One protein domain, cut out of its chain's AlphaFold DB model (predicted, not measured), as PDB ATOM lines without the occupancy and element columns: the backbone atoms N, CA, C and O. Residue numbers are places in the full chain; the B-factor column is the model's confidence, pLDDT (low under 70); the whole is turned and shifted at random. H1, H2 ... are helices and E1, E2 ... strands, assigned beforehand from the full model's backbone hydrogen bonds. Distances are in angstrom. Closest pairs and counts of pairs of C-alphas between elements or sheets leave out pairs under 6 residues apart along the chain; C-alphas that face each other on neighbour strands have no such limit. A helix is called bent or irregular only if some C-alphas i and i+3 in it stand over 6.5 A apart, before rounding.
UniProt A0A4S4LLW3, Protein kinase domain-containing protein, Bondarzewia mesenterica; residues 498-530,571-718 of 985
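AT A GLANCE: This is residues 498 to 530 and 571 to 718 of the 985 residues of the protein "Protein kinase domain-containing protein" of Bondarzewia mesenterica (UniProt A0A4S4LLW3). Three long helices, H2, H6 and H7, lie side by side with their centres in a triangle, and a fourth, H3, runs along much the same axis but overlaps H2 only at one end. Short H4 and H5 lead from the end of H3 across to H6, H1 packs on H4, and a tiny sheet of E1 and E2 lies near H3. The printed part has 181 residues, with eight named helices and two strands in the order H1, H2, E1, H3, H4, H5, H6, H7, E2, H8; the class is mostly helix, and the sheet, E1 - E2, is antiparallel. The whole is compact but elongated, with a radius of gyration of the C-alphas of 17.8 A and spans of 55, 33 and 31 A.

HOW THE PARTS SIT: Strands E1, residues 593 to 595, and E2, residues 708 to 710, are antiparallel at 130 degrees, with N 594 and O 709 within hydrogen-bond range at 2.9 A. E1 is near H3, residues 604 to 622. H3 touches H2, residues 575 to 591, opposite ways at a shallow tilt of 21 degrees, through residues 588 to 591 of H2 alone; the closest C-alphas, of Val 591 and Ala 618, are 5.8 A apart. H2 touches H6, residues 647 to 671, opposite ways at a shallow tilt of 16 degrees, closest at C-alphas 590 and 649, 6.8 A. H6 and H7, residues 687 to 702, form a helical hairpin at a shallow tilt of 3 degrees; their closest C-alphas, 656 and 693, are 5.6 A apart. H4, residues 625 to 633, and H3 touch only at the corner, closest at C-alphas 620 and 627, 5.1 A, about perpendicular at 84 degrees. H5, residues 635 to 639, touches H6, closest at C-alphas 639 and 654, 6.8 A. H1, residues 517 to 521, touches H4, closest at C-alphas 517 and 629, 6.3 A. H8, residues 714 to 718, only just touches H3, with 3 pairs of C-alphas within 8 A, the closest those of Ala 608 and Pro 714, 6.3 A. Every O i to N i+4 pair is within hydrogen-bond range in H1, H3, H4, H7 and H8, against 12 of 13 in H2, 16 of 21 in H6 and 0 of 1 in H5, where 0 of 2 O i to N i+3 pairs are.

IN THESE COORDINATES: H6 is 35.7 A long, H3 26.8 A, H2 24.6 A, H7 22.3 A and H4 12.0 A. H6 has a kink of 25 degrees near residue 658 and is irregular, C-alphas 648 and 651 being 7.2 A apart; H5 is only just irregular, with C-alphas 635 and 638 6.8 A apart. C-alpha 517 of H1 is at (-21.799, -28.577, 16.381), C-alpha 647 of H6 at (-19.095, -29.059, -11.712), and C-alpha 718 of H8 at (1.008, -33.547, -12.830).

THE WHOLE: The two C-alphas farthest apart, of Thr 676 and Thr 718, are 56.6 A apart. Residues 531 to 570 are not printed, and C-alphas 530 and 571 are 19.3 A apart across the cut, which lies in the link from H1 to H2. The link from H6 to H7, 15 residues, is long. The mean pLDDT of the printed part is 83.4; residues 501 to 512, 530, 634 to 636 and 712 to 718 are under 70.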
ATOM      1  N   LYS A 498     -30.655 -44.153  25.787       87.94
ATOM      2  CA  LYS A 498     -31.979 -43.525  25.850       87.94
ATOM      3  C   LYS A 498     -31.853 -42.008  26.002       87.94
ATOM      4  O   LYS A 498     -31.001 -41.534  26.760       87.94
ATOM      5  N   VAL A 499     -32.711 -41.250  25.318       83.38
ATOM      6  CA  VAL A 499     -32.704 -39.774  25.367       83.38
ATOM      7  C   VAL A 499     -32.932 -39.279  26.796       83.38
ATOM      8  O   VAL A 499     -32.153 -38.461  27.287       83.38
ATOM      9  N   GLU A 500     -33.906 -39.872  27.493       71.50
ATOM     10  CA  GLU A 500     -34.278 -39.604  28.891       71.50
ATOM     11  C   GLU A 500     -33.101 -39.654  29.883       71.50
ATOM     12  O   GLU A 500     -33.138 -38.984  30.909       71.50
ATOM     13  N   HIS A 501     -32.056 -40.445  29.614       65.44
ATOM     14  CA  HIS A 501     -31.002 -40.719  30.592       65.44
ATOM     15  C   HIS A 501     -29.964 -39.589  30.678       65.44
ATOM     16  O   HIS A 501     -29.104 -39.449  29.804       65.44
ATOM     17  N   ASP A 502     -29.975 -38.855  31.791       56.31
ATOM     18  CA  ASP A 502     -29.081 -37.715  32.077       56.31
ATOM     19  C   ASP A 502     -27.686 -38.102  32.607       56.31
ATOM     20  O   ASP A 502     -26.948 -37.267  33.126       56.31
ATOM     21  N   ARG A 503     -27.269 -39.369  32.458       52.16
ATOM     22  CA  ARG A 503     -25.910 -39.808  32.821       52.16
ATOM     23  C   ARG A 503     -24.869 -39.252  31.843       52.16
ATOM     24  O   ARG A 503     -24.519 -39.891  30.848       52.16
ATOM     25  N   THR A 504     -24.337 -38.077  32.156       48.38
ATOM     26  CA  THR A 504     -23.117 -37.538  31.550       48.38
ATOM     27  C   THR A 504     -21.916 -38.387  31.975       48.38
ATOM     28  O   THR A 504     -21.508 -38.348  33.133       48.38
ATOM     29  N   HIS A 505     -21.335 -39.153  31.050       46.50
ATOM     30  CA  HIS A 505     -19.975 -39.672  31.234       46.50
ATOM     31  C   HIS A 505     -18.983 -38.570  30.831       46.50
ATOM     32  O   HIS A 505     -19.199 -37.921  29.809       46.50
ATOM     33  N   ASP A 506     -17.876 -38.415  31.562       37.72
ATOM     34  CA  ASP A 506     -16.904 -37.306  31.429       37.72
ATOM     35  C   ASP A 506     -16.112 -37.247  30.098       37.72
ATOM     36  O   ASP A 506     -15.166 -36.470  29.954       37.72
ATOM     37  N   VAL A 507     -16.466 -38.073  29.108       47.06
ATOM     38  CA  VAL A 507     -15.761 -38.204  27.827       47.06
ATOM     39  C   VAL A 507     -16.691 -37.839  26.674       47.06
ATOM     40  O   VAL A 507     -17.705 -38.496  26.436       47.06
ATOM     41  N   ARG A 508     -16.298 -36.802  25.928       56.56
ATOM     42  CA  ARG A 508     -16.932 -36.318  24.694       56.56
ATOM     43  C   ARG A 508     -16.986 -37.435  23.642       56.56
ATOM     44  O   ARG A 508     -15.947 -37.883  23.165       56.56
ATOM     45  N   THR A 509     -18.194 -37.886  23.311       54.94
ATOM     46  CA  THR A 509     -18.467 -38.991  22.375       54.94
ATOM     47  C   THR A 509     -18.666 -38.487  20.947       54.94
ATOM     48  O   THR A 509     -19.236 -37.412  20.766       54.94
ATOM     49  N   GLY A 510     -18.259 -39.279  19.952       52.59
ATOM     50  CA  GLY A 510     -18.467 -38.986  18.533       52.59
ATOM     51  C   GLY A 510     -17.171 -38.772  17.745       52.59
ATOM     52  O   GLY A 510     -16.215 -38.155  18.218       52.59
ATOM     53  N   THR A 511     -17.152 -39.249  16.505       62.78
ATOM     54  CA  THR A 511     -16.048 -39.071  15.558       62.78
ATOM     55  C   THR A 511     -15.913 -37.592  15.162       62.78
ATOM     56  O   THR A 511     -16.820 -37.023  14.559       62.78
ATOM     57  N   ALA A 512     -14.780 -36.952  15.478       63.84
ATOM     58  CA  ALA A 512     -14.629 -35.485  15.510       63.84
ATOM     59  C   ALA A 512     -15.049 -34.714  14.237       63.84
ATOM     60  O   ALA A 512     -15.547 -33.596  14.354       63.84
ATOM     61  N   ALA A 513     -14.878 -35.305  13.049       70.56
ATOM     62  CA  ALA A 513     -15.258 -34.712  11.762       70.56
ATOM     63  C   ALA A 513     -16.786 -34.688  11.513       70.56
ATOM     64  O   ALA A 513     -17.280 -33.831  10.783       70.56
ATOM     65  N   PHE A 514     -17.529 -35.615  12.129       84.25
ATOM     66  CA  PHE A 514     -18.985 -35.780  11.981       84.25
ATOM     67  C   PHE A 514     -19.755 -35.349  13.239       84.25
ATOM     68  O   PHE A 514     -20.943 -35.063  13.159       84.25
ATOM     69  N   MET A 515     -19.066 -35.235  14.383       84.25
ATOM     70  CA  MET A 515     -19.605 -34.815  15.679       84.25
ATOM     71  C   MET A 515     -20.386 -33.492  15.566       84.25
ATOM     72  O   MET A 515     -19.765 -32.485  15.221       84.25
ATOM     73  N   PRO A 516     -21.687 -33.451  15.888       89.06
ATOM     74  CA  PRO A 516     -22.552 -32.282  15.695       89.06
ATOM     75  C   PRO A 516     -22.066 -31.015  16.400       89.06
ATOM     76  O   PRO A 516     -21.390 -31.112  17.428       89.06
ATOM     77  N   ILE A 517     -22.391 -29.827  15.875       88.25
ATOM     78  CA  ILE A 517     -21.799 -28.577  16.381       88.25
ATOM     79  C   ILE A 517     -22.138 -28.310  17.853       88.25
ATOM     80  O   ILE A 517     -21.245 -27.925  18.606       88.25
ATOM     81  N   GLU A 518     -23.360 -28.616  18.295       87.56
ATOM     82  CA  GLU A 518     -23.769 -28.459  19.697       87.56
ATOM     83  C   GLU A 518     -23.085 -29.477  20.613       87.56
ATOM     84  O   GLU A 518     -22.595 -29.144  21.691       87.56
ATOM     85  N   THR A 519     -22.959 -30.730  20.155       83.38
ATOM     86  CA  THR A 519     -22.152 -31.753  20.837       83.38
ATOM     87  C   THR A 519     -20.690 -31.311  20.941       83.38
ATOM     88  O   THR A 519     -20.017 -31.595  21.936       83.38
ATOM     89  N   ALA A 520     -20.194 -30.583  19.943       75.31
ATOM     90  CA  ALA A 520     -18.833 -30.085  19.894       75.31
ATOM     91  C   ALA A 520     -18.593 -28.809  20.731       75.31
ATOM     92  O   ALA A 520     -17.455 -28.594  21.163       75.31
ATOM     93  N   SER A 521     -19.619 -27.999  21.011       76.06
ATOM     94  CA  SER A 521     -19.551 -26.851  21.933       76.06
ATOM     95  C   SER A 521     -20.032 -27.162  23.358       76.06
ATOM     96  O   SER A 521     -19.706 -26.415  24.274       76.06
ATOM     97  N   GLN A 522     -20.762 -28.267  23.557       78.75
ATOM     98  CA  GLN A 522     -21.493 -28.615  24.790       78.75
ATOM     99  C   GLN A 522     -22.520 -27.545  25.210       78.75
ATOM    100  O   GLN A 522     -22.761 -27.325  26.397       78.75
ATOM    101  N   CYS A 523     -23.135 -26.877  24.232       82.06
ATOM    102  CA  CYS A 523     -24.190 -25.890  24.447       82.06
ATOM    103  C   CYS A 523     -25.122 -25.820  23.235       82.06
ATOM    104  O   CYS A 523     -24.666 -26.033  22.110       82.06
ATOM    105  N   TYR A 524     -26.382 -25.467  23.485       86.75
ATOM    106  CA  TYR A 524     -27.365 -25.146  22.449       86.75
ATOM    107  C   TYR A 524     -26.964 -23.866  21.689       86.75
ATOM    108  O   TYR A 524     -26.400 -22.947  22.295       86.75
ATOM    109  N   GLN A 525     -27.209 -23.816  20.380       87.38
ATOM    110  CA  GLN A 525     -26.684 -22.811  19.442       87.38
ATOM    111  C   GLN A 525     -27.778 -22.088  18.641       87.38
ATOM    112  O   GLN A 525     -27.545 -20.967  18.176       87.38
ATOM    113  N   PHE A 526     -28.952 -22.699  18.473       89.75
ATOM    114  CA  PHE A 526     -30.053 -22.180  17.656       89.75
ATOM    115  C   PHE A 526     -31.183 -21.546  18.489       89.75
ATOM    116  O   PHE A 526     -32.103 -20.952  17.919       89.75
ATOM    117  N   VAL A 527     -31.075 -21.591  19.824       86.25
ATOM    118  CA  VAL A 527     -31.899 -20.842  20.790       86.25
ATOM    119  C   VAL A 527     -32.231 -19.411  20.318       86.25
ATOM    120  O   VAL A 527     -31.325 -18.658  19.933       86.25
ATOM    121  N   PRO A 528     -33.506 -18.971  20.380       81.50
ATOM    122  CA  PRO A 528     -33.904 -17.648  19.910       81.50
ATOM    123  C   PRO A 528     -33.135 -16.505  20.586       81.50
ATOM    124  O   PRO A 528     -33.300 -16.216  21.776       81.50
ATOM    125  N   LYS A 529     -32.313 -15.800  19.801       74.19
ATOM    126  CA  LYS A 529     -31.618 -14.588  20.245       74.19
ATOM    127  C   LYS A 529     -32.660 -13.532  20.612       74.19
ATOM    128  O   LYS A 529     -33.374 -13.039  19.741       74.19
ATOM    129  N   LYS A 530     -32.742 -13.175  21.900       54.44
ATOM    130  CA  LYS A 530     -33.575 -12.050  22.354       54.44
ATOM    131  C   LYS A 530     -33.200 -10.796  21.551       54.44
ATOM    132  O   LYS A 530     -32.002 -10.564  21.364       54.44
ATOM    133  N   TYR A 571     -26.922 -29.025  28.416       82.69
ATOM    134  CA  TYR A 571     -26.875 -29.571  27.062       82.69
ATOM    135  C   TYR A 571     -27.165 -31.083  27.053       82.69
ATOM    136  O   TYR A 571     -26.547 -31.851  27.795       82.69
ATOM    137  N   LYS A 572     -28.088 -31.512  26.185       84.19
ATOM    138  CA  LYS A 572     -28.585 -32.888  26.098       84.19
ATOM    139  C   LYS A 572     -28.571 -33.368  24.648       84.19
ATOM    140  O   LYS A 572     -29.239 -32.814  23.780       84.19
ATOM    141  N   TYR A 573     -27.826 -34.445  24.395       88.06
ATOM    142  CA  TYR A 573     -27.791 -35.082  23.078       88.06
ATOM    143  C   TYR A 573     -29.172 -35.665  22.736       88.06
ATOM    144  O   TYR A 573     -29.618 -36.627  23.366       88.06
ATOM    145  N   ASN A 574     -29.815 -35.060  21.739       91.88
ATOM    146  CA  ASN A 574     -31.128 -35.401  21.189       91.88
ATOM    147  C   ASN A 574     -31.034 -35.926  19.726       91.88
ATOM    148  O   ASN A 574     -29.980 -35.769  19.107       91.88
ATOM    149  N   PRO A 575     -32.115 -36.496  19.158       95.00
ATOM    150  CA  PRO A 575     -32.198 -37.033  17.788       95.00
ATOM    151  C   PRO A 575     -31.688 -36.186  16.608       95.00
ATOM    152  O   PRO A 575     -31.275 -36.757  15.597       95.00
ATOM    153  N   LEU A 576     -31.723 -34.850  16.680       95.50
ATOM    154  CA  LEU A 576     -31.285 -33.980  15.573       95.50
ATOM    155  C   LEU A 576     -29.782 -34.102  15.309       95.50
ATOM    156  O   LEU A 576     -29.343 -34.050  14.164       95.50
ATOM    157  N   HIS A 577     -29.008 -34.364  16.357       94.94
ATOM    158  CA  HIS A 577     -27.566 -34.545  16.294       94.94
ATOM    159  C   HIS A 577     -27.157 -35.792  15.477       94.94
ATOM    160  O   HIS A 577     -26.203 -35.741  14.696       94.94
ATOM    161  N   ASP A 578     -27.886 -36.909  15.585       96.19
ATOM    162  CA  ASP A 578     -27.598 -38.098  14.766       96.19
ATOM    163  C   ASP A 578     -27.897 -37.821  13.274       96.19
ATOM    164  O   ASP A 578     -27.154 -38.266  12.395       96.19
ATOM    165  N   LEU A 579     -28.916 -37.001  12.972       97.00
ATOM    166  CA  LEU A 579     -29.209 -36.539  11.607       97.00
ATOM    167  C   LEU A 579     -28.185 -35.513  11.091       97.00
ATOM    168  O   LEU A 579     -27.788 -35.595   9.929       97.00
ATOM    169  N   GLU A 580     -27.687 -34.603  11.934       96.56
ATOM    170  CA  GLU A 580     -26.564 -33.720  11.585       96.56
ATOM    171  C   GLU A 580     -25.301 -34.536  11.262       96.56
ATOM    172  O   GLU A 580     -24.589 -34.226  10.311       96.56
ATOM    173  N   SER A 581     -25.054 -35.633  11.984       95.88
ATOM    174  CA  SER A 581     -23.935 -36.544  11.703       95.88
ATOM    175  C   SER A 581     -24.081 -37.248  10.342       95.88
ATOM    176  O   SER A 581     -23.101 -37.340   9.598       95.88
ATOM    177  N   ILE A 582     -25.295 -37.681   9.960       96.50
ATOM    178  CA  ILE A 582     -25.578 -38.165   8.592       96.50
ATOM    179  C   ILE A 582     -25.368 -37.049   7.557       96.50
ATOM    180  O   ILE A 582     -24.794 -37.297   6.493       96.50
ATOM    181  N   TRP A 583     -25.779 -35.816   7.853       97.00
ATOM    182  CA  TRP A 583     -25.568 -34.689   6.946       97.00
ATOM    183  C   TRP A 583     -24.075 -34.388   6.742       97.00
ATOM    184  O   TRP A 583     -23.626 -34.287   5.600       97.00
ATOM    185  N   TRP A 584     -23.262 -34.365   7.806       95.69
ATOM    186  CA  TRP A 584     -21.804 -34.234   7.693       95.69
ATOM    187  C   TRP A 584     -21.160 -35.396   6.923       95.69
ATOM    188  O   TRP A 584     -20.201 -35.166   6.184       95.69
ATOM    189  N   ALA A 585     -21.686 -36.620   7.034       95.31
ATOM    190  CA  ALA A 585     -21.251 -37.751   6.212       95.31
ATOM    191  C   ALA A 585     -21.541 -37.521   4.715       95.31
ATOM    192  O   ALA A 585     -20.655 -37.715   3.881       95.31
ATOM    193  N   ALA A 586     -22.733 -37.027   4.365       96.88
ATOM    194  CA  ALA A 586     -23.087 -36.673   2.990       96.88
ATOM    195  C   ALA A 586     -22.201 -35.534   2.432       96.88
ATOM    196  O   ALA A 586     -21.664 -35.634   1.326       96.88
ATOM    197  N   VAL A 587     -21.970 -34.481   3.228       95.25
ATOM    198  CA  VAL A 587     -21.059 -33.372   2.888       95.25
ATOM    199  C   VAL A 587     -19.621 -33.875   2.704       95.25
ATOM    200  O   VAL A 587     -18.929 -33.421   1.795       95.25
ATOM    201  N   TYR A 588     -19.156 -34.845   3.498       94.06
ATOM    202  CA  TYR A 588     -17.803 -35.401   3.378       94.06
ATOM    203  C   TYR A 588     -17.558 -36.061   2.018       94.06
ATOM    204  O   TYR A 588     -16.523 -35.804   1.400       94.06
ATOM    205  N   PHE A 589     -18.502 -36.858   1.512       94.56
ATOM    206  CA  PHE A 589     -18.346 -37.515   0.210       94.56
ATOM    207  C   PHE A 589     -18.408 -36.549  -0.981       94.56
ATOM    208  O   PHE A 589     -17.773 -36.812  -1.999       94.56
ATOM    209  N   VAL A 590     -19.112 -35.422  -0.847       94.19
ATOM    210  CA  VAL A 590     -19.216 -34.392  -1.896       94.19
ATOM    211  C   VAL A 590     -18.061 -33.380  -1.852       94.19
ATOM    212  O   VAL A 590     -17.636 -32.889  -2.895       94.19
ATOM    213  N   VAL A 591     -17.528 -33.063  -0.665       91.50
ATOM    214  CA  VAL A 591     -16.526 -31.996  -0.475       91.50
ATOM    215  C   VAL A 591     -15.101 -32.533  -0.298       91.50
ATOM    216  O   VAL A 591     -14.167 -31.960  -0.855       91.50
ATOM    217  N   ASN A 592     -14.898 -33.632   0.437       88.88
ATOM    218  CA  ASN A 592     -13.566 -34.148   0.801       88.88
ATOM    219  C   ASN A 592     -13.075 -35.308  -0.096       88.88
ATOM    220  O   ASN A 592     -12.166 -36.058   0.266       88.88
ATOM    221  N   LYS A 593     -13.677 -35.474  -1.277       89.19
ATOM    222  CA  LYS A 593     -13.292 -36.471  -2.285       89.19
ATOM    223  C   LYS A 593     -13.104 -35.786  -3.643       89.19
ATOM    224  O   LYS A 593     -13.772 -34.799  -3.944       89.19
ATOM    225  N   ALA A 594     -12.190 -36.303  -4.459       86.69
ATOM    226  CA  ALA A 594     -12.044 -35.903  -5.858       86.69
ATOM    227  C   ALA A 594     -13.004 -36.713  -6.740       86.69
ATOM    228  O   ALA A 594     -13.210 -37.896  -6.476       86.69
ATOM    229  N   VAL A 595     -13.546 -36.105  -7.798       90.06
ATOM    230  CA  VAL A 595     -14.261 -36.837  -8.855       90.06
ATOM    231  C   VAL A 595     -13.236 -37.502  -9.776       90.06
ATOM    232  O   VAL A 595     -12.264 -36.867 -10.179       90.06
ATOM    233  N   MET A 596     -13.440 -38.782 -10.086       85.94
ATOM    234  CA  MET A 596     -12.458 -39.626 -10.779       85.94
ATOM    235  C   MET A 596     -12.819 -39.913 -12.240       85.94
ATOM    236  O   MET A 596     -11.924 -40.004 -13.077       85.94
ATOM    237  N   ASN A 597     -14.113 -40.040 -12.556       85.75
ATOM    238  CA  ASN A 597     -14.609 -40.473 -13.872       85.75
ATOM    239  C   ASN A 597     -15.206 -39.339 -14.735       85.75
ATOM    240  O   ASN A 597     -15.894 -39.603 -15.720       85.75
ATOM    241  N   ARG A 598     -14.952 -38.072 -14.383       80.62
ATOM    242  CA  ARG A 598     -15.367 -36.881 -15.146       80.62
ATOM    243  C   ARG A 598     -14.158 -35.980 -15.400       80.62
ATOM    244  O   ARG A 598     -13.244 -35.923 -14.583       80.62
ATOM    245  N   ASN A 599     -14.168 -35.260 -16.518       74.75
ATOM    246  CA  ASN A 599     -13.207 -34.185 -16.760       74.75
ATOM    247  C   ASN A 599     -13.688 -32.902 -16.072       74.75
ATOM    248  O   ASN A 599     -14.863 -32.558 -16.185       74.75
ATOM    249  N   GLU A 600     -12.783 -32.166 -15.422       71.94
ATOM    250  CA  GLU A 600     -13.104 -30.814 -14.958       71.94
ATOM    251  C   GLU A 600     -13.188 -29.820 -16.119       71.94
ATOM    252  O   GLU A 600     -12.324 -29.776 -16.995       71.94
ATOM    253  N   GLU A 601     -14.206 -28.965 -16.066       73.38
ATOM    254  CA  GLU A 601     -14.396 -27.861 -16.998       73.38
ATOM    255  C   GLU A 601     -13.491 -26.667 -16.654       73.38
ATOM    256  O   GLU A 601     -13.459 -26.180 -15.515       73.38
ATOM    257  N   GLY A 602     -12.807 -26.147 -17.676       78.12
ATOM    258  CA  GLY A 602     -12.005 -24.925 -17.618       78.12
ATOM    259  C   GLY A 602     -10.542 -25.125 -18.022       78.12
ATOM    260  O   GLY A 602     -10.086 -26.228 -18.314       78.12
ATOM    261  N   ALA A 603      -9.784 -24.027 -18.035       79.75
ATOM    262  CA  ALA A 603      -8.343 -24.084 -18.263       79.75
ATOM    263  C   ALA A 603      -7.630 -24.795 -17.089       79.75
ATOM    264  O   ALA A 603      -8.061 -24.638 -15.944       79.75
ATOM    265  N   PRO A 604      -6.497 -25.499 -17.307       79.94
ATOM    266  CA  PRO A 604      -5.828 -26.280 -16.256       79.94
ATOM    267  C   PRO A 604      -5.468 -25.501 -14.980       79.94
ATOM    268  O   PRO A 604      -5.401 -26.085 -13.900       79.94
ATOM    269  N   HIS A 605      -5.259 -24.184 -15.080       78.25
ATOM    270  CA  HIS A 605      -5.000 -23.328 -13.921       78.25
ATOM    271  C   HIS A 605      -6.270 -23.004 -13.111       78.25
ATOM    272  O   HIS A 605      -6.189 -22.906 -11.891       78.25
ATOM    273  N   GLU A 606      -7.442 -22.895 -13.746       79.50
ATOM    274  CA  GLU A 606      -8.730 -22.751 -13.048       79.50
ATOM    275  C   GLU A 606      -9.156 -24.060 -12.381       79.50
ATOM    276  O   GLU A 606      -9.626 -24.042 -11.246       79.50
ATOM    277  N   VAL A 607      -8.895 -25.196 -13.033       79.94
ATOM    278  CA  VAL A 607      -9.028 -26.539 -12.445       79.94
ATOM    279  C   VAL A 607      -8.155 -26.663 -11.189       79.94
ATOM    280  O   VAL A 607      -8.654 -26.944 -10.103       79.94
ATOM    281  N   ALA A 608      -6.858 -26.343 -11.283       80.38
ATOM    282  CA  ALA A 608      -5.954 -26.382 -10.130       80.38
ATOM    283  C   ALA A 608      -6.387 -25.434  -8.989       80.38
ATOM    284  O   ALA A 608      -6.337 -25.819  -7.819       80.38
ATOM    285  N   LYS A 609      -6.869 -24.222  -9.312       84.19
ATOM    286  CA  LYS A 609      -7.484 -23.309  -8.330       84.19
ATOM    287  C   LYS A 609      -8.733 -23.923  -7.694       84.19
ATOM    288  O   LYS A 609      -8.922 -23.756  -6.492       84.19
ATOM    289  N   ARG A 610      -9.601 -24.595  -8.458       84.12
ATOM    290  CA  ARG A 610     -10.843 -25.204  -7.953       84.12
ATOM    291  C   ARG A 610     -10.546 -26.320  -6.958       84.12
ATOM    292  O   ARG A 610     -11.022 -26.244  -5.829       84.12
ATOM    293  N   VAL A 611      -9.677 -27.265  -7.326       84.06
ATOM    294  CA  VAL A 611      -9.217 -28.354  -6.443       84.06
ATOM    295  C   VAL A 611      -8.623 -27.806  -5.144       84.06
ATOM    296  O   VAL A 611      -8.956 -28.282  -4.061       84.06
ATOM    297  N   GLU A 612      -7.798 -26.757  -5.213       84.56
ATOM    298  CA  GLU A 612      -7.207 -26.141  -4.019       84.56
ATOM    299  C   GLU A 612      -8.238 -25.400  -3.145       84.56
ATOM    300  O   GLU A 612      -8.164 -25.452  -1.914       84.56
ATOM    301  N   HIS A 613      -9.239 -24.746  -3.743       86.69
ATOM    302  CA  HIS A 613     -10.355 -24.161  -2.995       86.69
ATOM    303  C   HIS A 613     -11.249 -25.227  -2.350       86.69
ATOM    304  O   HIS A 613     -11.688 -25.030  -1.216       86.69
ATOM    305  N   GLN A 614     -11.485 -26.355  -3.025       88.38
ATOM    306  CA  GLN A 614     -12.207 -27.498  -2.468       88.38
ATOM    307  C   GLN A 614     -11.414 -28.147  -1.322       88.38
ATOM    308  O   GLN A 614     -11.989 -28.409  -0.269       88.38
ATOM    309  N   ARG A 615     -10.087 -28.306  -1.449       84.81
ATOM    310  CA  ARG A 615      -9.215 -28.790  -0.363       84.81
ATOM    311  C   ARG A 615      -9.264 -27.875   0.862       84.81
ATOM    312  O   ARG A 615      -9.453 -28.356   1.977       84.81
ATOM    313  N   LYS A 616      -9.154 -26.558   0.667       85.06
ATOM    314  CA  LYS A 616      -9.285 -25.560   1.747       85.06
ATOM    315  C   LYS A 616     -10.666 -25.584   2.405       85.06
ATOM    316  O   LYS A 616     -10.753 -25.460   3.624       85.06
ATOM    317  N   LEU A 617     -11.731 -25.783   1.627       86.50
ATOM    318  CA  LEU A 617     -13.085 -25.963   2.154       86.50
ATOM    319  C   LEU A 617     -13.193 -27.246   2.991       86.50
ATOM    320  O   LEU A 617     -13.650 -27.180   4.126       86.50
ATOM    321  N   ALA A 618     -12.719 -28.385   2.482       85.69
ATOM    322  CA  ALA A 618     -12.732 -29.654   3.205       85.69
ATOM    323  C   ALA A 618     -11.955 -29.577   4.532       85.69
ATOM    324  O   ALA A 618     -12.459 -30.022   5.560       85.69
ATOM    325  N   ILE A 619     -10.779 -28.938   4.536       77.75
ATOM    326  CA  ILE A 619      -9.999 -28.662   5.754       77.75
ATOM    327  C   ILE A 619     -10.812 -27.814   6.744       77.75
ATOM    328  O   ILE A 619     -10.925 -28.166   7.918       77.75
ATOM    329  N   SER A 620     -11.424 -26.728   6.261       82.56
ATOM    330  CA  SER A 620     -12.237 -25.830   7.084       82.56
ATOM    331  C   SER A 620     -13.484 -26.494   7.670       82.56
ATOM    332  O   SER A 620     -13.960 -26.019   8.695       82.56
ATOM    333  N   LEU A 621     -14.036 -27.535   7.041       84.50
ATOM    334  CA  LEU A 621     -15.208 -28.244   7.561       84.50
ATOM    335  C   LEU A 621     -14.819 -29.413   8.466       84.50
ATOM    336  O   LEU A 621     -15.398 -29.567   9.530       84.50
ATOM    337  N   PHE A 622     -13.835 -30.236   8.105       82.31
ATOM    338  CA  PHE A 622     -13.602 -31.487   8.837       82.31
ATOM    339  C   PHE A 622     -12.577 -31.390   9.973       82.31
ATOM    340  O   PHE A 622     -12.523 -32.309  10.790       82.31
ATOM    341  N   TYR A 623     -11.833 -30.278  10.085       72.38
ATOM    342  CA  TYR A 623     -10.848 -30.070  11.164       72.38
ATOM    343  C   TYR A 623     -11.103 -28.823  12.033       72.38
ATOM    344  O   TYR A 623     -10.644 -28.793  13.171       72.38
ATOM    345  N   SER A 624     -11.901 -27.849  11.571       74.44
ATOM    346  CA  SER A 624     -12.298 -26.665  12.357       74.44
ATOM    347  C   SER A 624     -13.768 -26.729  12.791       74.44
ATOM    348  O   SER A 624     -14.660 -27.008  11.988       74.44
ATOM    349  N   LEU A 625     -14.042 -26.429  14.066       76.25
ATOM    350  CA  LEU A 625     -15.416 -26.281  14.564       76.25
ATOM    351  C   LEU A 625     -16.079 -25.015  14.003       76.25
ATOM    352  O   LEU A 625     -17.231 -25.067  13.574       76.25
ATOM    353  N   ASP A 626     -15.337 -23.908  13.941       77.56
ATOM    354  CA  ASP A 626     -15.850 -22.615  13.483       77.56
ATOM    355  C   ASP A 626     -16.317 -22.685  12.027       77.56
ATOM    356  O   ASP A 626     -17.361 -22.138  11.682       77.56
ATOM    357  N   GLY A 627     -15.594 -23.399  11.158       81.06
ATOM    358  CA  GLY A 627     -16.011 -23.577   9.765       81.06
ATOM    359  C   GLY A 627     -17.336 -24.332   9.615       81.06
ATOM    360  O   GLY A 627     -18.116 -24.017   8.714       81.06
ATOM    361  N   ARG A 628     -17.640 -25.262  10.531       86.12
ATOM    362  CA  ARG A 628     -18.927 -25.976  10.576       86.12
ATOM    363  C   ARG A 628     -20.048 -25.134  11.173       86.12
ATOM    364  O   ARG A 628     -21.125 -25.068  10.582       86.12
ATOM    365  N   ALA A 629     -19.779 -24.428  12.270       84.75
ATOM    366  CA  ALA A 629     -20.726 -23.491  12.874       84.75
ATOM    367  C   ALA A 629     -21.127 -22.374  11.890       84.75
ATOM    368  O   ALA A 629     -22.310 -22.086  11.730       84.75
ATOM    369  N   ASN A 630     -20.166 -21.814  11.143       84.69
ATOM    370  CA  ASN A 630     -20.432 -20.832  10.086       84.69
ATOM    371  C   ASN A 630     -21.322 -21.385   8.960       84.69
ATOM    372  O   ASN A 630     -22.117 -20.638   8.400       84.69
ATOM    373  N   VAL A 631     -21.196 -22.669   8.613       86.44
ATOM    374  CA  VAL A 631     -22.010 -23.305   7.564       86.44
ATOM    375  C   VAL A 631     -23.454 -23.547   8.007       86.44
ATOM    376  O   VAL A 631     -24.356 -23.397   7.189       86.44
ATOM    377  N   LEU A 632     -23.689 -23.880   9.278       87.81
ATOM    378  CA  LEU A 632     -25.043 -24.050   9.819       87.81
ATOM    379  C   LEU A 632     -25.699 -22.717  10.233       87.81
ATOM    380  O   LEU A 632     -26.922 -22.637  10.260       87.81
ATOM    381  N   GLY A 633     -24.911 -21.672  10.509       74.69
ATOM    382  CA  GLY A 633     -25.379 -20.436  11.145       74.69
ATOM    383  C   GLY A 633     -26.228 -19.472  10.302       74.69
ATOM    384  O   GLY A 633     -27.022 -18.741  10.891       74.69
ATOM    385  N   THR A 634     -26.094 -19.430   8.966       69.31
ATOM    386  CA  THR A 634     -27.001 -18.663   8.075       69.31
ATOM    387  C   THR A 634     -27.166 -19.324   6.699       69.31
ATOM    388  O   THR A 634     -26.268 -20.017   6.216       69.31
ATOM    389  N   ASP A 635     -28.302 -19.080   6.036       65.12
ATOM    390  CA  ASP A 635     -28.697 -19.764   4.788       65.12
ATOM    391  C   ASP A 635     -27.814 -19.448   3.560       65.12
ATOM    392  O   ASP A 635     -27.739 -20.217   2.600       65.12
ATOM    393  N   GLU A 636     -27.072 -18.345   3.588       69.19
ATOM    394  CA  GLU A 636     -26.171 -17.948   2.497       69.19
ATOM    395  C   GLU A 636     -24.803 -18.651   2.577       69.19
ATOM    396  O   GLU A 636     -24.083 -18.777   1.577       69.19
ATOM    397  N   GLN A 637     -24.408 -19.123   3.767       78.31
ATOM    398  CA  GLN A 637     -23.026 -19.527   4.019       78.31
ATOM    399  C   GLN A 637     -22.641 -20.811   3.296       78.31
ATOM    400  O   GLN A 637     -21.587 -20.814   2.658       78.31
ATOM    401  N   PHE A 638     -23.460 -21.865   3.327       84.38
ATOM    402  CA  PHE A 638     -23.167 -23.106   2.597       84.38
ATOM    403  C   PHE A 638     -23.242 -22.899   1.076       84.38
ATOM    404  O   PHE A 638     -22.287 -23.222   0.363       84.38
ATOM    405  N   ASN A 639     -24.303 -22.241   0.596       86.81
ATOM    406  CA  ASN A 639     -24.489 -21.867  -0.810       86.81
ATOM    407  C   ASN A 639     -23.281 -21.117  -1.398       86.81
ATOM    408  O   ASN A 639     -22.803 -21.463  -2.477       86.81
ATOM    409  N   SER A 640     -22.692 -20.169  -0.657       87.19
ATOM    410  CA  SER A 640     -21.474 -19.453  -1.089       87.19
ATOM    411  C   SER A 640     -20.219 -20.341  -1.244       87.19
ATOM    412  O   SER A 640     -19.199 -19.889  -1.778       87.19
ATOM    413  N   LYS A 641     -20.243 -21.599  -0.772       86.00
ATOM    414  CA  LYS A 641     -19.142 -22.563  -0.936       86.00
ATOM    415  C   LYS A 641     -19.382 -23.550  -2.084       86.00
ATOM    416  O   LYS A 641     -18.400 -23.965  -2.695       86.00
ATOM    417  N   VAL A 642     -20.632 -23.884  -2.424       88.81
ATOM    418  CA  VAL A 642     -20.972 -24.877  -3.471       88.81
ATOM    419  C   VAL A 642     -20.313 -24.595  -4.840       88.81
ATOM    420  O   VAL A 642     -19.788 -25.539  -5.435       88.81
ATOM    421  N   PRO A 643     -20.185 -23.342  -5.338       89.31
ATOM    422  CA  PRO A 643     -19.450 -23.049  -6.578       89.31
ATOM    423  C   PRO A 643     -17.972 -23.483  -6.592       89.31
ATOM    424  O   PRO A 643     -17.379 -23.604  -7.668       89.31
ATOM    425  N   LYS A 644     -17.364 -23.731  -5.425       86.00
ATOM    426  CA  LYS A 644     -15.968 -24.187  -5.291       86.00
ATOM    427  C   LYS A 644     -15.797 -25.680  -5.589       86.00
ATOM    428  O   LYS A 644     -14.665 -26.116  -5.749       86.00
ATOM    429  N   LEU A 645     -16.891 -26.437  -5.673       88.88
ATOM    430  CA  LEU A 645     -16.894 -27.871  -5.962       88.88
ATOM    431  C   LEU A 645     -16.786 -28.160  -7.466       88.88
ATOM    432  O   LEU A 645     -17.160 -27.324  -8.301       88.88
ATOM    433  N   HIS A 646     -16.325 -29.374  -7.787       87.94
ATOM    434  CA  HIS A 646     -16.368 -29.969  -9.129       87.94
ATOM    435  C   HIS A 646     -17.766 -29.833  -9.763       87.94
ATOM    436  O   HIS A 646     -18.780 -30.061  -9.100       87.94
ATOM    437  N   THR A 647     -17.840 -29.469 -11.048       88.69
ATOM    438  CA  THR A 647     -19.095 -29.059 -11.712       88.69
ATOM    439  C   THR A 647     -20.198 -30.114 -11.609       88.69
ATOM    440  O   THR A 647     -21.303 -29.788 -11.174       88.69
ATOM    441  N   SER A 648     -19.872 -31.381 -11.878       89.75
ATOM    442  CA  SER A 648     -20.817 -32.511 -11.830       89.75
ATOM    443  C   SER A 648     -21.457 -32.802 -10.462       89.75
ATOM    444  O   SER A 648     -22.465 -33.499 -10.432       89.75
ATOM    445  N   VAL A 649     -20.923 -32.291  -9.341       92.25
ATOM    446  CA  VAL A 649     -21.504 -32.495  -7.992       92.25
ATOM    447  C   VAL A 649     -22.135 -31.231  -7.398       92.25
ATOM    448  O   VAL A 649     -22.696 -31.278  -6.304       92.25
ATOM    449  N   ARG A 650     -22.102 -30.089  -8.103       92.25
ATOM    450  CA  ARG A 650     -22.683 -28.825  -7.604       92.25
ATOM    451  C   ARG A 650     -24.187 -28.908  -7.361       92.25
ATOM    452  O   ARG A 650     -24.660 -28.344  -6.381       92.25
ATOM    453  N   TRP A 651     -24.920 -29.632  -8.208       93.69
ATOM    454  CA  TRP A 651     -26.356 -29.862  -8.021       93.69
ATOM    455  C   TRP A 651     -26.644 -30.666  -6.745       93.69
ATOM    456  O   TRP A 651     -27.646 -30.430  -6.089       93.69
ATOM    457  N   ILE A 652     -25.739 -31.552  -6.317       95.25
ATOM    458  CA  ILE A 652     -25.868 -32.255  -5.033       95.25
ATOM    459  C   ILE A 652     -25.694 -31.257  -3.878       95.25
ATOM    460  O   ILE A 652     -26.412 -31.317  -2.884       95.25
ATOM    461  N   GLY A 653     -24.785 -30.288  -4.027       93.62
ATOM    462  CA  GLY A 653     -24.643 -29.166  -3.098       93.62
ATOM    463  C   GLY A 653     -25.921 -28.328  -2.970       93.62
ATOM    464  O   GLY A 653     -26.422 -28.166  -1.860       93.62
ATOM    465  N   PHE A 654     -26.452 -27.825  -4.089       93.38
ATOM    466  CA  PHE A 654     -27.612 -26.924  -4.108       93.38
ATOM    467  C   PHE A 654     -28.960 -27.631  -3.873       93.38
ATOM    468  O   PHE A 654     -29.741 -27.194  -3.033       93.38
ATOM    469  N   ASP A 655     -29.245 -28.724  -4.581       93.25
ATOM    470  CA  ASP A 655     -30.577 -29.345  -4.596       93.25
ATOM    471  C   ASP A 655     -30.817 -30.237  -3.361       93.25
ATOM    472  O   ASP A 655     -31.955 -30.400  -2.918       93.25
ATOM    473  N   ILE A 656     -29.749 -30.853  -2.835       96.19
ATOM    474  CA  ILE A 656     -29.820 -31.958  -1.862       96.19
ATOM    475  C   ILE A 656     -29.249 -31.541  -0.503       96.19
ATOM    476  O   ILE A 656     -29.964 -31.551   0.501       96.19
ATOM    477  N   LEU A 657     -27.962 -31.176  -0.452       95.81
ATOM    478  CA  LEU A 657     -27.264 -30.895   0.805       95.81
ATOM    479  C   LEU A 657     -27.761 -29.602   1.452       95.81
ATOM    480  O   LEU A 657     -28.038 -29.608   2.649       95.81
ATOM    481  N   GLU A 658     -27.928 -28.526   0.685       94.12
ATOM    482  CA  GLU A 658     -28.485 -27.271   1.197       94.12
ATOM    483  C   GLU A 658     -29.939 -27.429   1.665       94.12
ATOM    484  O   GLU A 658     -30.309 -26.920   2.723       94.12
ATOM    485  N   HIS A 659     -30.761 -28.182   0.932       94.44
ATOM    486  CA  HIS A 659     -32.150 -28.425   1.326       94.44
ATOM    487  C   HIS A 659     -32.215 -29.203   2.653       94.44
ATOM    488  O   HIS A 659     -32.916 -28.789   3.579       94.44
ATOM    489  N   ALA A 660     -31.415 -30.266   2.798       95.31
ATOM    490  CA  ALA A 660     -31.289 -31.004   4.055       95.31
ATOM    491  C   ALA A 660     -30.774 -30.113   5.205       95.31
ATOM    492  O   ALA A 660     -31.316 -30.166   6.308       95.31
ATOM    493  N   ARG A 661     -29.793 -29.236   4.936       95.31
ATOM    494  CA  ARG A 661     -29.269 -28.255   5.903       95.31
ATOM    495  C   ARG A 661     -30.357 -27.296   6.379       95.31
ATOM    496  O   ARG A 661     -30.525 -27.111   7.580       95.31
ATOM    497  N   SER A 662     -31.108 -26.703   5.452       93.38
ATOM    498  CA  SER A 662     -32.150 -25.725   5.768       93.38
ATOM    499  C   SER A 662     -33.280 -26.352   6.594       93.38
ATOM    500  O   SER A 662     -33.745 -25.739   7.550       93.38
ATOM    501  N   LEU A 663     -33.684 -27.590   6.282       94.62
ATOM    502  CA  LEU A 663     -34.671 -28.336   7.075       94.62
ATOM    503  C   LEU A 663     -34.158 -28.657   8.488       94.62
ATOM    504  O   LEU A 663     -34.888 -28.465   9.458       94.62
ATOM    505  N   LEU A 664     -32.901 -29.092   8.613       95.06
ATOM    506  CA  LEU A 664     -32.269 -29.397   9.898       95.06
ATOM    507  C   LEU A 664     -32.145 -28.157  10.796       95.06
ATOM    508  O   LEU A 664     -32.538 -28.204  11.957       95.06
ATOM    509  N   VAL A 665     -31.653 -27.037  10.256       93.56
ATOM    510  CA  VAL A 665     -31.505 -25.775  11.002       93.56
ATOM    511  C   VAL A 665     -32.867 -25.210  11.415       93.56
ATOM    512  O   VAL A 665     -33.016 -24.767  12.550       93.56
ATOM    513  N   LYS A 666     -33.891 -25.294  10.553       92.69
ATOM    514  CA  LYS A 666     -35.272 -24.931  10.921       92.69
ATOM    515  C   LYS A 666     -35.800 -25.786  12.074       92.69
ATOM    516  O   LYS A 666     -36.422 -25.240  12.977       92.69
ATOM    517  N   GLN A 667     -35.523 -27.090  12.075       93.88
ATOM    518  CA  GLN A 667     -35.970 -27.987  13.141       93.88
ATOM    519  C   GLN A 667     -35.235 -27.733  14.469       93.88
ATOM    520  O   GLN A 667     -35.891 -27.698  15.506       93.88
ATOM    521  N   TYR A 668     -33.920 -27.473  14.452       93.56
ATOM    522  CA  TYR A 668     -33.183 -26.997  15.635       93.56
ATOM    523  C   TYR A 668     -33.794 -25.691  16.183       93.56
ATOM    524  O   TYR A 668     -34.190 -25.630  17.345       93.56
ATOM    525  N   MET A 669     -33.982 -24.674  15.329       92.31
ATOM    526  CA  MET A 669     -34.581 -23.381  15.708       92.31
ATOM    527  C   MET A 669     -36.035 -23.471  16.202       92.31
ATOM    528  O   MET A 669     -36.497 -22.558  16.887       92.31
ATOM    529  N   GLU A 670     -36.776 -24.524  15.847       91.88
ATOM    530  CA  GLU A 670     -38.119 -24.792  16.369       91.88
ATOM    531  C   GLU A 670     -38.049 -25.446  17.756       91.88
ATOM    532  O   GLU A 670     -38.649 -24.950  18.709       91.88
ATOM    533  N   VAL A 671     -37.257 -26.516  17.881       91.00
ATOM    534  CA  VAL A 671     -37.098 -27.312  19.107       91.00
ATOM    535  C   VAL A 671     -36.420 -26.513  20.232       91.00
ATOM    536  O   VAL A 671     -36.787 -26.647  21.397       91.00
ATOM    537  N   GLU A 672     -35.481 -25.623  19.912       92.38
ATOM    538  CA  GLU A 672     -34.764 -24.805  20.902       92.38
ATOM    539  C   GLU A 672     -35.516 -23.545  21.364       92.38
ATOM    540  O   GLU A 672     -34.994 -22.781  22.182       92.38
ATOM    541  N   LYS A 673     -36.761 -23.329  20.913       91.25
ATOM    542  CA  LYS A 673     -37.651 -22.316  21.513       91.25
ATOM    543  C   LYS A 673     -37.971 -22.638  22.972       91.25
ATOM    544  O   LYS A 673     -38.055 -21.721  23.786       91.25
ATOM    545  N   ASP A 674     -38.119 -23.925  23.290       88.06
ATOM    546  CA  ASP A 674     -38.283 -24.421  24.653       88.06
ATOM    547  C   ASP A 674     -37.429 -25.676  24.872       88.06
ATOM    548  O   ASP A 674     -37.843 -26.812  24.624       88.06
ATOM    549  N   LEU A 675     -36.234 -25.448  25.419       87.06
ATOM    550  CA  LEU A 675     -35.258 -26.479  25.768       87.06
ATOM    551  C   LEU A 675     -35.779 -27.533  26.769       87.06
ATOM    552  O   LEU A 675     -35.124 -28.560  26.953       87.06
ATOM    553  N   THR A 676     -36.925 -27.313  27.427       82.00
ATOM    554  CA  THR A 676     -37.551 -28.313  28.310       82.00
ATOM    555  C   THR A 676     -38.363 -29.364  27.545       82.00
ATOM    556  O   THR A 676     -38.594 -30.451  28.070       82.00
ATOM    557  N   THR A 677     -38.729 -29.092  26.286       81.38
ATOM    558  CA  THR A 677     -39.530 -29.994  25.431       81.38
ATOM    559  C   THR A 677     -38.697 -31.001  24.620       81.38
ATOM    560  O   THR A 677     -39.249 -31.839  23.903       81.38
ATOM    561  N   ILE A 678     -37.364 -30.960  24.738       86.38
ATOM    562  CA  ILE A 678     -36.443 -31.775  23.931       86.38
ATOM    563  C   ILE A 678     -36.476 -33.251  24.363       86.38
ATOM    564  O   ILE A 678     -35.841 -33.661  25.338       86.38
ATOM    565  N   THR A 679     -37.183 -34.058  23.576       87.38
ATOM    566  CA  THR A 679     -37.397 -35.506  23.761       87.38
ATOM    567  C   THR A 679     -36.857 -36.314  22.571       87.38
ATOM    568  O   THR A 679     -36.292 -35.772  21.619       87.38
ATOM    569  N   GLU A 680     -37.049 -37.633  22.587       85.31
ATOM    570  CA  GLU A 680     -36.855 -38.532  21.441       85.31
ATOM    571  C   GLU A 680     -37.693 -38.171  20.199       85.31
ATOM    572  O   GLU A 680     -37.387 -38.626  19.098       85.31
ATOM    573  N   THR A 681     -38.692 -37.295  20.339       88.50
ATOM    574  CA  THR A 681     -39.491 -36.791  19.212       88.50
ATOM    575  C   THR A 681     -38.893 -35.565  18.509       88.50
ATOM    576  O   THR A 681     -39.436 -35.138  17.493       88.50
ATOM    577  N   ALA A 682     -37.754 -35.019  18.965       90.69
ATOM    578  CA  ALA A 682     -37.170 -33.777  18.425       90.69
ATOM    579  C   ALA A 682     -36.908 -33.793  16.899       90.69
ATOM    580  O   ALA A 682     -36.985 -32.753  16.247       90.69
ATOM    581  N   ALA A 683     -36.631 -34.969  16.321       92.62
ATOM    582  CA  ALA A 683     -36.413 -35.162  14.882       92.62
ATOM    583  C   ALA A 683     -37.665 -35.614  14.099       92.62
ATOM    584  O   ALA A 683     -37.561 -35.926  12.908       92.62
ATOM    585  N   ASN A 684     -38.840 -35.690  14.732       86.88
ATOM    586  CA  ASN A 684     -40.059 -36.152  14.071       86.88
ATOM    587  C   ASN A 684     -40.400 -35.265  12.867       86.88
ATOM    588  O   ASN A 684     -40.349 -34.042  12.928       86.88
ATOM    589  N   GLY A 685     -40.736 -35.910  11.751       88.00
ATOM    590  CA  GLY A 685     -40.973 -35.238  10.473       88.00
ATOM    591  C   GLY A 685     -39.713 -34.962   9.644       88.00
ATOM    592  O   GLY A 685     -39.862 -34.726   8.450       88.00
ATOM    593  N   LEU A 686     -38.493 -35.065  10.198       94.88
ATOM    594  CA  LEU A 686     -37.245 -34.764   9.473       94.88
ATOM    595  C   LEU A 686     -36.624 -35.984   8.761       94.88
ATOM    596  O   LEU A 686     -36.022 -35.830   7.695       94.88
ATOM    597  N   HIS A 687     -36.824 -37.207   9.276       95.12
ATOM    598  CA  HIS A 687     -36.289 -38.438   8.663       95.12
ATOM    599  C   HIS A 687     -36.794 -38.676   7.234       95.12
ATOM    600  O   HIS A 687     -36.015 -39.037   6.358       95.12
ATOM    601  N   ILE A 688     -38.092 -38.472   6.979       94.81
ATOM    602  CA  ILE A 688     -38.697 -38.739   5.663       94.81
ATOM    603  C   ILE A 688     -38.187 -37.751   4.592       94.81
ATOM    604  O   ILE A 688     -37.831 -38.212   3.506       94.81
ATOM    605  N   PRO A 689     -38.092 -36.429   4.846       96.81
ATOM    606  CA  PRO A 689     -37.386 -35.495   3.972       96.81
ATOM    607  C   PRO A 689     -35.925 -35.873   3.709       96.81
ATOM    608  O   PRO A 689     -35.533 -35.912   2.547       96.81
ATOM    609  N   PHE A 690     -35.137 -36.211   4.738       96.88
ATOM    610  CA  PHE A 690     -33.736 -36.632   4.558       96.88
ATOM    611  C   PHE A 690     -33.628 -37.883   3.669       96.88
ATOM    612  O   PHE A 690     -32.886 -37.879   2.687       96.88
ATOM    613  N   PHE A 691     -34.433 -38.916   3.946       96.56
ATOM    614  CA  PHE A 691     -34.530 -40.118   3.115       96.56
ATOM    615  C   PHE A 691     -34.873 -39.777   1.658       96.56
ATOM    616  O   PHE A 691     -34.172 -40.214   0.748       96.56
ATOM    617  N   LYS A 692     -35.905 -38.952   1.426       97.25
ATOM    618  CA  LYS A 692     -36.328 -38.544   0.075       97.25
ATOM    619  C   LYS A 692     -35.253 -37.747  -0.664       97.25
ATOM    620  O   LYS A 692     -35.077 -37.967  -1.857       97.25
ATOM    621  N   LEU A 693     -34.532 -36.852   0.015       98.00
ATOM    622  CA  LEU A 693     -33.450 -36.064  -0.580       98.00
ATOM    623  C   LEU A 693     -32.269 -36.956  -0.987       98.00
ATOM    624  O   LEU A 693     -31.816 -36.886  -2.129       98.00
ATOM    625  N   PHE A 694     -31.808 -37.847  -0.106       97.75
ATOM    626  CA  PHE A 694     -30.700 -38.751  -0.431       97.75
ATOM    627  C   PHE A 694     -31.092 -39.818  -1.463       97.75
ATOM    628  O   PHE A 694     -30.309 -40.102  -2.364       97.75
ATOM    629  N   LEU A 695     -32.322 -40.343  -1.425       96.56
ATOM    630  CA  LEU A 695     -32.814 -41.257  -2.460       96.56
ATOM    631  C   LEU A 695     -32.961 -40.560  -3.825       96.56
ATOM    632  O   LEU A 695     -32.598 -41.141  -4.842       96.56
ATOM    633  N   ASN A 696     -33.419 -39.302  -3.868       95.88
ATOM    634  CA  ASN A 696     -33.460 -38.505  -5.102       95.88
ATOM    635  C   ASN A 696     -32.051 -38.317  -5.692       95.88
ATOM    636  O   ASN A 696     -31.858 -38.500  -6.894       95.88
ATOM    637  N   ALA A 697     -31.059 -38.025  -4.842       95.75
ATOM    638  CA  ALA A 697     -29.661 -37.937  -5.251       95.75
ATOM    639  C   ALA A 697     -29.138 -39.268  -5.818       95.75
ATOM    640  O   ALA A 697     -28.496 -39.263  -6.865       95.75
ATOM    641  N   ALA A 698     -29.456 -40.397  -5.176       95.69
ATOM    642  CA  ALA A 698     -29.093 -41.727  -5.661       95.69
ATOM    643  C   ALA A 698     -29.717 -42.030  -7.034       95.69
ATOM    644  O   ALA A 698     -28.988 -42.301  -7.980       95.69
ATOM    645  N   VAL A 699     -31.037 -41.887  -7.189       94.62
ATOM    646  CA  VAL A 699     -31.746 -42.178  -8.453       94.62
ATOM    647  C   VAL A 699     -31.276 -41.273  -9.603       94.62
ATOM    648  O   VAL A 699     -31.142 -41.723 -10.740       94.62
ATOM    649  N   ARG A 700     -30.940 -40.003  -9.325       93.94
ATOM    650  CA  ARG A 700     -30.313 -39.104 -10.317       93.94
ATOM    651  C   ARG A 700     -28.893 -39.529 -10.712       93.94
ATOM    652  O   ARG A 700     -28.450 -39.163 -11.795       93.94
ATOM    653  N   LEU A 701     -28.193 -40.281  -9.862       93.12
ATOM    654  CA  LEU A 701     -26.846 -40.803 -10.110       93.12
ATOM    655  C   LEU A 701     -26.835 -42.224 -10.699       93.12
ATOM    656  O   LEU A 701     -25.821 -42.598 -11.278       93.12
ATOM    657  N   GLU A 702     -27.923 -42.999 -10.627       85.00
ATOM    658  CA  GLU A 702     -27.981 -44.375 -11.162       85.00
ATOM    659  C   GLU A 702     -27.615 -44.446 -12.653       85.00
ATOM    660  O   GLU A 702     -26.855 -45.319 -13.070       85.00
ATOM    661  N   ASN A 703     -28.100 -43.487 -13.446       75.44
ATOM    662  CA  ASN A 703     -27.854 -43.412 -14.891       75.44
ATOM    663  C   ASN A 703     -26.612 -42.579 -15.269       75.44
ATOM    664  O   ASN A 703     -26.223 -42.565 -16.434       75.44
ATOM    665  N   ASP A 704     -25.992 -41.882 -14.311       77.25
ATOM    666  CA  ASP A 704     -24.860 -40.975 -14.549       77.25
ATOM    667  C   ASP A 704     -23.809 -41.063 -13.424       77.25
ATOM    668  O   ASP A 704     -23.302 -40.056 -12.932       77.25
ATOM    669  N   ASN A 705     -23.495 -42.287 -12.981       81.88
ATOM    670  CA  ASN A 705     -22.727 -42.529 -11.757       81.88
ATOM    671  C   ASN A 705     -21.414 -41.725 -11.712       81.88
ATOM    672  O   ASN A 705     -20.618 -41.707 -12.660       81.88
ATOM    673  N   ILE A 706     -21.183 -41.073 -10.574       91.81
ATOM    674  CA  ILE A 706     -19.972 -40.307 -10.287       91.81
ATOM    675  C   ILE A 706     -19.090 -41.161  -9.381       91.81
ATOM    676  O   ILE A 706     -19.480 -41.504  -8.263       91.81
ATOM    677  N   GLU A 707     -17.896 -41.489  -9.861       93.25
ATOM    678  CA  GLU A 707     -16.879 -42.161  -9.058       93.25
ATOM    679  C   GLU A 707     -16.044 -41.136  -8.297       93.25
ATOM    680  O   GLU A 707     -15.609 -40.122  -8.854       93.25
ATOM    681  N   ILE A 708     -15.802 -41.420  -7.021       92.50
ATOM    682  CA  ILE A 708     -15.097 -40.545  -6.089       92.50
ATOM    683  C   ILE A 708     -13.872 -41.228  -5.469       92.50
ATOM    684  O   ILE A 708     -13.885 -42.412  -5.137       92.50
ATOM    685  N   GLY A 709     -12.803 -40.456  -5.279       86.44
ATOM    686  CA  GLY A 709     -11.519 -40.922  -4.757       86.44
ATOM    687  C   GLY A 709     -10.856 -39.933  -3.790       86.44
ATOM    688  O   GLY A 709     -11.435 -38.895  -3.459       86.44
ATOM    689  N   PRO A 710      -9.641 -40.230  -3.296       82.19
ATOM    690  CA  PRO A 710      -8.928 -39.354  -2.367       82.19
ATOM    691  C   PRO A 710      -8.624 -37.980  -2.980       82.19
ATOM    692  O   PRO A 710      -8.087 -37.900  -4.086       82.19
ATOM    693  N   LEU A 711      -8.904 -36.899  -2.246       79.12
ATOM    694  CA  LEU A 711      -8.621 -35.524  -2.672       79.12
ATOM    695  C   LEU A 711      -7.108 -35.227  -2.581       79.12
ATOM    696  O   LEU A 711      -6.599 -34.787  -1.550       79.12
ATOM    697  N   ARG A 712      -6.368 -35.543  -3.653       65.31
ATOM    698  CA  ARG A 712      -4.898 -35.428  -3.734       65.31
ATOM    699  C   ARG A 712      -4.428 -33.996  -4.023       65.31
ATOM    700  O   ARG A 712      -5.146 -33.193  -4.609       65.31
ATOM    701  N   ASP A 713      -3.183 -33.701  -3.651       56.47
ATOM    702  CA  ASP A 713      -2.522 -32.428  -3.965       56.47
ATOM    703  C   ASP A 713      -2.297 -32.263  -5.489       56.47
ATOM    704  O   ASP A 713      -1.852 -33.222  -6.134       56.47
ATOM    705  N   PRO A 714      -2.543 -31.075  -6.085       46.19
ATOM    706  CA  PRO A 714      -2.316 -30.824  -7.512       46.19
ATOM    707  C   PRO A 714      -0.912 -31.188  -8.028       46.19
ATOM    708  O   PRO A 714      -0.780 -31.634  -9.170       46.19
ATOM    709  N   LEU A 715       0.133 -31.079  -7.198       40.22
ATOM    710  CA  LEU A 715       1.510 -31.445  -7.563       40.22
ATOM    711  C   LEU A 715       1.733 -32.966  -7.674       40.22
ATOM    712  O   LEU A 715       2.748 -33.404  -8.216       40.22
ATOM    713  N   ALA A 716       0.799 -33.796  -7.199       37.28
ATOM    714  CA  ALA A 716       0.802 -35.235  -7.465       37.28
ATOM    715  C   ALA A 716       0.144 -35.575  -8.818       37.28
ATOM    716  O   ALA A 716       0.566 -36.515  -9.492       37.28
ATOM    717  N   ILE A 717      -0.859 -34.795  -9.238       41.66
ATOM    718  CA  ILE A 717      -1.651 -35.039 -10.456       41.66
ATOM    719  C   ILE A 717      -0.801 -34.832 -11.721       41.66
ATOM    720  O   ILE A 717      -0.899 -35.608 -12.673       41.66
ATOM    721  N   THR A 718       0.081 -33.828 -11.719       37.31
ATOM    722  CA  THR A 718       1.008 -33.547 -12.830       37.31
ATOM    723  C   THR A 718       2.035 -34.657 -13.059       37.31
ATOM    724  O   THR A 718       2.408 -34.906 -14.203       37.31
TER     725      THR A 718